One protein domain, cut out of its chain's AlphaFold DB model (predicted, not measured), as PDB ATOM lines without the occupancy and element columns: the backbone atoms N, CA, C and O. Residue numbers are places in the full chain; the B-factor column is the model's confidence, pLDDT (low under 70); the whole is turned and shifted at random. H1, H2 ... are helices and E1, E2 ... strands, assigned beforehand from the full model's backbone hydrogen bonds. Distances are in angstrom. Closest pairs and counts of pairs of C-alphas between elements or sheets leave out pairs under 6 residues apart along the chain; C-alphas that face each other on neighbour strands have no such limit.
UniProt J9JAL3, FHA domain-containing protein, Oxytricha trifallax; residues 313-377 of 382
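This is residues 313 to 377 of the 382 residues of the protein "FHA domain-containing protein" of Oxytricha trifallax (UniProt J9JAL3). What shape does the model have? A short antiparallel ribbon of two strands, E1 and E2, makes the middle, H1 packs across it with residues 313 to 320, and H3 runs out from one end of the ribbon, its residues 370 to 377 sticking out free. Little H2 sits off the other end, in the looped chain between the strands. What is it made of? The printed part has 65 residues, with three named helices and two named strands in the order H1, E1, H2, E2, H3 along the chain; helices hold 27 and strands 11 of the 38 residues in named elements, a mixed class of helices and strands. It is only just compact, close to loose, with a radius of gyration of the C-alphas of 12.8 A and spans of 36 by 30 by 19 A.

Where are the strands? E1 is residues 334 to 339, 14.4 A long, from C-alpha 334 at (207.478, 182.121, 199.479); E2 is residues 361 to 365, 13.0 A. Where are the helices? H1 is residues 313 to 323, 15.4 A; H2 is residues 351 to 354; H3 is residues 366 to 377, 16.9 A, ending at C-alpha 377 at (195.763, 199.759, 191.484).

How do the strands pair? E1 and E2 are antiparallel at 153 degrees, with N 338 and O 362 2.9 A apart, within hydrogen-bond range. What is near them? The closest C-alphas of H1 and E2 are those of Ala 316 and Val 363, 6.2 A; of E1 and H3, Gln 335 and Arg 366, 5.0 A. H1 and H2 are only just apart, closest 8.1 A. Are the helix backbones in order? Every O i to N i+4 pair is within hydrogen-bond range in H1 and H3; H2 is too short for one.

How large is it? The two C-alphas farthest apart, of Asp 357 and Gly 377, are 38.6 A apart. Is it continuous and confident? The printed part has no cut, E1 to H2 is a long link, and residues 327 to 328 are under pLDDT 70.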
ATOM      1  N   LYS A 313     215.428 178.557 198.742       96.56
ATOM      2  CA  LYS A 313     214.004 178.233 198.928       96.56
ATOM      3  C   LYS A 313     213.709 177.492 200.235       96.56
ATOM      4  O   LYS A 313     212.749 177.822 200.921       96.56
ATOM      5  N   TRP A 314     214.557 176.530 200.601       95.75
ATOM      6  CA  TRP A 314     214.393 175.762 201.834       95.75
ATOM      7  C   TRP A 314     214.465 176.663 203.071       95.75
ATOM      8  O   TRP A 314     213.681 176.490 203.999       95.75
ATOM      9  N   LEU A 315     215.354 177.663 203.069       94.44
ATOM     10  CA  LEU A 315     215.465 178.621 204.167       94.44
ATOM     11  C   LEU A 315     214.178 179.440 204.335       94.44
ATOM     12  O   LEU A 315     213.742 179.656 205.465       94.44
ATOM     13  N   ALA A 316     213.550 179.853 203.228       94.88
ATOM     14  CA  ALA A 316     212.257 180.532 203.279       94.88
ATOM     15  C   ALA A 316     211.153 179.630 203.829       94.88
ATOM     16  O   ALA A 316     210.430 180.058 204.723       94.88
ATOM     17  N   ASP A 317     211.059 178.387 203.358       93.00
ATOM     18  CA  ASP A 317     210.050 177.439 203.843       93.00
ATOM     19  C   ASP A 317     210.226 177.181 205.352       93.00
ATOM     20  O   ASP A 317     209.267 177.245 206.120       93.00
ATOM     21  N   VAL A 318     211.466 176.982 205.819       92.38
ATOM     22  CA  VAL A 318     211.775 176.814 207.250       92.38
ATOM     23  C   VAL A 318     211.407 178.056 208.057       92.38
ATOM     24  O   VAL A 318     210.841 177.924 209.145       92.38
ATOM     25  N   ALA A 319     211.711 179.253 207.552       91.44
ATOM     26  CA  ALA A 319     211.337 180.498 208.211       91.44
ATOM     27  C   ALA A 319     209.811 180.614 208.331       91.44
ATOM     28  O   ALA A 319     209.305 180.870 209.419       91.44
ATOM     29  N   ILE A 320     209.076 180.339 207.254       91.62
ATOM     30  CA  ILE A 320     207.611 180.355 207.234       91.62
ATOM     31  C   ILE A 320     207.042 179.376 208.268       91.62
ATOM     32  O   ILE A 320     206.258 179.776 209.122       91.62
ATOM     33  N   HIS A 321     207.500 178.123 208.272       87.50
ATOM     34  CA  HIS A 321     207.060 177.117 209.244       87.50
ATOM     35  C   HIS A 321     207.369 177.500 210.694       87.50
ATOM     36  O   HIS A 321     206.628 177.140 211.608       87.50
ATOM     37  N   ARG A 322     208.491 178.188 210.922       86.06
ATOM     38  CA  ARG A 322     208.937 178.572 212.261       86.06
ATOM     39  C   ARG A 322     208.227 179.816 212.786       86.06
ATOM     40  O   ARG A 322     208.071 179.940 214.000       86.06
ATOM     41  N   PHE A 323     207.856 180.730 211.894       83.31
ATOM     42  CA  PHE A 323     207.262 182.020 212.242       83.31
ATOM     43  C   PHE A 323     205.754 182.082 212.032       83.31
ATOM     44  O   PHE A 323     205.146 183.061 212.454       83.31
ATOM     45  N   ASP A 324     205.138 181.051 211.452       81.88
ATOM     46  CA  ASP A 324     203.687 180.958 211.399       81.88
ATOM     47  C   ASP A 324     203.100 180.600 212.779       81.88
ATOM     48  O   ASP A 324     203.320 179.484 213.269       81.88
ATOM     49  N   PRO A 325     202.309 181.493 213.407       76.69
ATOM     50  CA  PRO A 325     201.601 181.176 214.647       76.69
ATOM     51  C   PRO A 325     200.606 180.014 214.497       76.69
ATOM     52  O   PRO A 325     200.221 179.419 215.504       76.69
ATOM     53  N   TYR A 326     200.206 179.668 213.270       79.38
ATOM     54  CA  TYR A 326     199.261 178.593 212.972       79.38
ATOM     55  C   TYR A 326     199.923 177.272 212.547       79.38
ATOM     56  O   TYR A 326     199.231 176.380 212.057       79.38
ATOM     57  N   PHE A 327     201.233 177.099 212.772       68.50
ATOM     58  CA  PHE A 327     201.957 175.844 212.511       68.50
ATOM     59  C   PHE A 327     201.818 175.314 211.070       68.50
ATOM     60  O   PHE A 327     201.732 174.105 210.847       68.50
ATOM     61  N   ALA A 328     201.824 176.213 210.089       67.06
ATOM     62  CA  ALA A 328     201.674 175.948 208.662       67.06
ATOM     63  C   ALA A 328     200.301 175.451 208.198       67.06
ATOM     64  O   ALA A 328     200.187 174.812 207.152       67.06
ATOM     65  N   LEU A 329     199.241 175.766 208.946       70.50
ATOM     66  CA  LEU A 329     197.872 175.507 208.495       70.50
ATOM     67  C   LEU A 329     197.406 176.486 207.407       70.50
ATOM     68  O   LEU A 329     196.589 176.100 206.574       70.50
ATOM     69  N   ASP A 330     197.925 177.716 207.400       76.25
ATOM     70  CA  ASP A 330     197.559 178.764 206.429       76.25
ATOM     71  C   ASP A 330     198.792 179.506 205.888       76.25
ATOM     72  O   ASP A 330     198.766 180.696 205.574       76.25
ATOM     73  N   THR A 331     199.932 178.817 205.823       78.19
ATOM     74  CA  THR A 331     201.168 179.434 205.346       78.19
ATOM     75  C   THR A 331     201.120 179.679 203.852       78.19
ATOM     76  O   THR A 331     201.013 178.743 203.057       78.19
ATOM     77  N   GLY A 332     201.252 180.952 203.488       85.25
ATOM     78  CA  GLY A 332     201.468 181.385 202.117       85.25
ATOM     79  C   GLY A 332     202.749 180.815 201.507       85.25
ATOM     80  O   GLY A 332     203.640 180.326 202.205       85.25
ATOM     81  N   LEU A 333     202.852 180.887 200.181       91.81
ATOM     82  CA  LEU A 333     204.043 180.428 199.460       91.81
ATOM     83  C   LEU A 333     205.090 181.544 199.372       91.81
ATOM     84  O   LEU A 333     204.778 182.666 198.958       91.81
ATOM     85  N   ALA A 334     206.347 181.221 199.693       95.12
ATOM     86  CA  ALA A 334     207.478 182.121 199.479       95.12
ATOM     87  C   ALA A 334     207.609 182.461 197.987       95.12
ATOM     88  O   ALA A 334     207.820 181.574 197.156       95.12
ATOM     89  N   GLN A 335     207.483 183.744 197.645       95.38
ATOM     90  CA  GLN A 335     207.538 184.209 196.259       95.38
ATOM     91  C   GLN A 335     208.877 184.862 195.924       95.38
ATOM     92  O   GLN A 335     209.384 184.668 194.822       95.38
ATOM     93  N   GLU A 336     209.435 185.641 196.852       96.12
ATOM     94  CA  GLU A 336     210.732 186.305 196.705       96.12
ATOM     95  C   GLU A 336     211.423 186.453 198.066       96.12
ATOM     96  O   GLU A 336     210.771 186.546 199.109       96.12
ATOM     97  N   ILE A 337     212.756 186.476 198.052       96.56
ATOM     98  CA  ILE A 337     213.575 186.739 199.237       96.56
ATOM     99  C   ILE A 337     214.466 187.932 198.930       96.56
ATOM    100  O   ILE A 337     215.054 188.013 197.849       96.56
ATOM    101  N   ARG A 338     214.548 188.873 199.868       97.38
ATOM    102  CA  ARG A 338     215.313 190.109 199.716       97.38
ATOM    103  C   ARG A 338     216.251 190.312 200.892       97.38
ATOM    104  O   ARG A 338     215.906 190.015 202.033       97.38
ATOM    105  N   PHE A 339     217.422 190.865 200.623       96.31
ATOM    106  CA  PHE A 339     218.278 191.421 201.665       96.31
ATOM    107  C   PHE A 339     217.674 192.708 202.243       96.31
ATOM    108  O   PHE A 339     216.793 193.325 201.644       96.31
ATOM    109  N   GLU A 340     218.201 193.163 203.381       93.12
ATOM    110  CA  GLU A 340     217.814 194.438 204.009       93.12
ATOM    111  C   GLU A 340     218.002 195.652 203.080       93.12
ATOM    112  O   GLU A 340     217.239 196.613 203.133       93.12
ATOM    113  N   ASN A 341     218.966 195.591 202.157       93.81
ATOM    114  CA  ASN A 341     219.190 196.624 201.141       93.81
ATOM    115  C   ASN A 341     218.197 196.566 199.954       93.81
ATOM    116  O   ASN A 341     218.300 197.374 199.032       93.81
ATOM    117  N   GLY A 342     217.260 195.612 199.949       94.69
ATOM    118  CA  GLY A 342     216.249 195.425 198.907       94.69
ATOM    119  C   GLY A 342     216.694 194.601 197.693       94.69
ATOM    120  O   GLY A 342     215.874 194.391 196.793       94.69
ATOM    121  N   VAL A 343     217.944 194.119 197.652       96.94
ATOM    122  CA  VAL A 343     218.449 193.248 196.577       96.94
ATOM    123  C   VAL A 343     217.756 191.887 196.650       96.94
ATOM    124  O   VAL A 343     217.686 191.280 197.718       96.94
ATOM    125  N   MET A 344     217.232 191.420 195.513       97.06
ATOM    126  CA  MET A 344     216.570 190.117 195.411       97.06
ATOM    127  C   MET A 344     217.598 188.989 195.345       97.06
ATOM    128  O   MET A 344     218.551 189.060 194.573       97.06
ATOM    129  N   LEU A 345     217.356 187.940 196.124       97.25
ATOM    130  CA  LEU A 345     218.125 186.701 196.124       97.25
ATOM    131  C   LEU A 345     217.571 185.709 195.103       97.25
ATOM    132  O   LEU A 345     216.358 185.622 194.886       97.25
ATOM    133  N   ASN A 346     218.458 184.910 194.514       97.44
ATOM    134  CA  ASN A 346     218.052 183.804 193.660       97.44
ATOM    135  C   ASN A 346     217.505 182.652 194.519       97.44
ATOM    136  O   ASN A 346     218.261 181.942 195.173       97.44
ATOM    137  N   ILE A 347     216.188 182.437 194.495       96.94
ATOM    138  CA  ILE A 347     215.509 181.407 195.306       96.94
ATOM    139  C   ILE A 347     216.006 179.988 194.989       96.94
ATOM    140  O   ILE A 347     216.040 179.126 195.871       96.94
ATOM    141  N   GLU A 348     216.411 179.745 193.742       97.62
ATOM    142  CA  GLU A 348     216.959 178.458 193.305       97.62
ATOM    143  C   GLU A 348     218.472 178.333 193.555       97.62
ATOM    144  O   GLU A 348     219.032 177.260 193.325       97.62
ATOM    145  N   GLY A 349     219.121 179.402 194.032       97.19
ATOM    146  CA  GLY A 349     220.534 179.423 194.404       97.19
ATOM    147  C   GLY A 349     220.823 178.644 195.688       97.19
ATOM    148  O   GLY A 349     219.919 178.306 196.459       97.19
ATOM    149  N   MET A 350     222.100 178.349 195.914       97.75
ATOM    150  CA  MET A 350     222.577 177.619 197.089       97.75
ATOM    151  C   MET A 350     222.896 178.590 198.229       97.75
ATOM    152  O   MET A 350     223.480 179.648 198.001       97.75
ATOM    153  N   ILE A 351     222.545 178.227 199.468       96.81
ATOM    154  CA  ILE A 351     222.756 179.091 200.644       96.81
ATOM    155  C   ILE A 351     224.238 179.450 200.799       96.81
ATOM    156  O   ILE A 351     224.555 180.618 200.984       96.81
ATOM    157  N   SER A 352     225.143 178.478 200.669       96.56
ATOM    158  CA  SER A 352     226.587 178.692 200.834       96.56
ATOM    159  C   SER A 352     227.228 179.614 199.791       96.56
ATOM    160  O   SER A 352     228.339 180.087 200.010       96.56
ATOM    161  N   GLU A 353     226.583 179.816 198.641       97.25
ATOM    162  CA  GLU A 353     227.118 180.641 197.547       97.25
ATOM    163  C   GLU A 353     226.673 182.102 197.663       97.25
ATOM    164  O   GLU A 353     227.422 183.012 197.319       97.25
ATOM    165  N   GLU A 354     225.461 182.319 198.168       96.62
ATOM    166  CA  GLU A 354     224.771 183.612 198.129       96.62
ATOM    167  C   GLU A 354     224.644 184.270 199.513       96.62
ATOM    168  O   GLU A 354     224.434 185.480 199.609       96.62
ATOM    169  N   LEU A 355     224.747 183.496 200.600       95.69
ATOM    170  CA  LEU A 355     224.562 183.976 201.969       95.69
ATOM    171  C   LEU A 355     225.820 183.752 202.810       95.69
ATOM    172  O   LEU A 355     226.402 182.670 202.826       95.69
ATOM    173  N   THR A 356     226.202 184.781 203.565       93.81
ATOM    174  CA  THR A 356     227.197 184.679 204.638       93.81
ATOM    175  C   THR A 356     226.506 184.601 205.995       93.81
ATOM    176  O   THR A 356     225.344 184.994 206.139       93.81
ATOM    177  N   ASP A 357     227.237 184.139 207.007       90.50
ATOM    178  CA  ASP A 357     226.747 184.100 208.383       90.50
ATOM    179  C   ASP A 357     226.296 185.491 208.876       90.50
ATOM    180  O   ASP A 357     226.790 186.529 208.424       90.50
ATOM    181  N   ASP A 358     225.331 185.497 209.800       88.50
ATOM    182  CA  ASP A 358     224.742 186.680 210.449       88.50
ATOM    183  C   ASP A 358     224.027 187.694 209.525       88.50
ATOM    184  O   ASP A 358     223.710 188.817 209.941       88.50
ATOM    185  N   LEU A 359     223.700 187.311 208.287       91.69
ATOM    186  CA  LEU A 359     222.872 188.130 207.398       91.69
ATOM    187  C   LEU A 359     221.376 188.015 207.709       91.69
ATOM    188  O   LEU A 359     220.849 186.948 208.022       91.69
ATOM    189  N   HIS A 360     220.679 189.142 207.559       91.81
ATOM    190  CA  HIS A 360     219.229 189.219 207.686       91.81
ATOM    191  C   HIS A 360     218.595 189.199 206.296       91.81
ATOM    192  O   HIS A 360     218.963 189.978 205.412       91.81
ATOM    193  N   VAL A 361     217.628 188.306 206.118       93.62
ATOM    194  CA  VAL A 361     216.857 188.159 204.884       93.62
ATOM    195  C   VAL A 361     215.371 188.300 205.188       93.62
ATOM    196  O   VAL A 361     214.889 187.856 206.230       93.62
ATOM    197  N   TYR A 362     214.643 188.917 204.266       94.62
ATOM    198  CA  TYR A 362     213.203 189.121 204.329       94.62
ATOM    199  C   TYR A 362     212.529 188.221 203.301       94.62
ATOM    200  O   TYR A 362     212.850 188.275 202.113       94.62
ATOM    201  N   VAL A 363     211.586 187.400 203.755       94.88
ATOM    202  CA  VAL A 363     210.777 186.533 202.894       94.88
ATOM    203  C   VAL A 363     209.471 187.255 202.593       94.88
ATOM    204  O   VAL A 363     208.742 187.622 203.510       94.88
ATOM    205  N   HIS A 364     209.172 187.458 201.314       94.31
ATOM    206  CA  HIS A 364     207.898 188.011 200.874       94.31
ATOM    207  C   HIS A 364     207.000 186.884 200.364       94.31
ATOM    208  O   HIS A 364     207.371 186.108 199.473       94.31
ATOM    209  N   LEU A 365     205.798 186.818 200.929       95.12
ATOM    210  CA  LEU A 365     204.786 185.842 200.555       95.12
ATOM    211  C   LEU A 365     204.026 186.303 199.310       95.12
ATOM    212  O   LEU A 365     203.801 187.499 199.091       95.12
ATOM    213  N   ARG A 366     203.607 185.341 198.487       94.50
ATOM    214  CA  ARG A 366     202.862 185.597 197.248       94.50
ATOM    215  C   ARG A 366     201.581 186.396 197.499       94.50
ATOM    216  O   ARG A 366     201.223 187.276 196.717       94.50
ATOM    217  N   GLU A 367     200.901 186.089 198.593       92.44
ATOM    218  CA  GLU A 367     199.636 186.685 199.008       92.44
ATOM    219  C   GLU A 367     199.819 188.157 199.396       92.44
ATOM    220  O   GLU A 367     198.973 188.995 199.076       92.44
ATOM    221  N   ASP A 368     200.942 188.495 200.032       91.69
ATOM    222  CA  ASP A 368     201.254 189.866 200.442       91.69
ATOM    223  C   ASP A 368     201.607 190.745 199.244       91.69
ATOM    224  O   ASP A 368     201.177 191.901 199.163       91.69
ATOM    225  N   ILE A 369     202.315 190.184 198.260       92.44
ATOM    226  CA  ILE A 369     202.592 190.867 196.994       92.44
ATOM    227  C   ILE A 369     201.279 191.164 196.268       92.44
ATOM    228  O   ILE A 369     201.042 192.324 195.920       92.44
ATOM    229  N   ALA A 370     200.394 190.171 196.128       93.19
ATOM    230  CA  ALA A 370     199.091 190.343 195.483       93.19
ATOM    231  C   ALA A 370     198.249 191.441 196.164       93.19
ATOM    232  O   ALA A 370     197.753 192.353 195.498       93.19
ATOM    233  N   LYS A 371     198.170 191.435 197.504       93.06
ATOM    234  CA  LYS A 371     197.492 192.493 198.278       93.06
ATOM    235  C   LYS A 371     198.105 193.876 198.028       93.06
ATOM    236  O   LYS A 371     197.382 194.871 197.914       93.06
ATOM    237  N   SER A 372     199.433 193.961 197.931       91.69
ATOM    238  CA  SER A 372     200.134 195.226 197.685       91.69
ATOM    239  C   SER A 372     199.866 195.791 196.281       91.69
ATOM    240  O   SER A 372     199.729 197.009 196.118       91.69
ATOM    241  N   GLU A 373     199.743 194.929 195.267       93.50
ATOM    242  CA  GLU A 373     199.423 195.317 193.891       93.50
ATOM    243  C   GLU A 373     197.978 195.814 193.767       93.50
ATOM    244  O   GLU A 373     197.734 196.871 193.174       93.50
ATOM    245  N   GLU A 374     197.028 195.132 194.413       93.94
ATOM    246  CA  GLU A 374     195.629 195.570 194.480       93.94
ATOM    247  C   GLU A 374     195.484 196.951 195.138       93.94
ATOM    248  O   GLU A 374     194.719 197.805 194.670       93.94
ATOM    249  N   ALA A 375     196.251 197.213 196.202       91.56
ATOM    250  CA  ALA A 375     196.261 198.508 196.878       91.56
ATOM    251  C   ALA A 375     196.822 199.632 195.984       91.56
ATOM    252  O   ALA A 375     196.297 200.751 195.989       91.56
ATOM    253  N   LYS A 376     197.855 199.345 195.176       91.19
ATOM    254  CA  LYS A 376     198.428 200.305 194.214       91.19
ATOM    255  C   LYS A 376     197.469 200.600 193.059       91.19
ATOM    256  O   LYS A 376     197.343 201.761 192.663       91.19
ATOM    257  N   GLY A 377     196.743 199.596 192.564       87.94
ATOM    258  CA  GLY A 377     195.763 199.759 191.484       87.94
ATOM    259  C   GLY A 377     194.638 200.746 191.820       87.94
ATOM    260  O   GLY A 377     194.207 201.517 190.961       87.94
TER     261      GLY A 377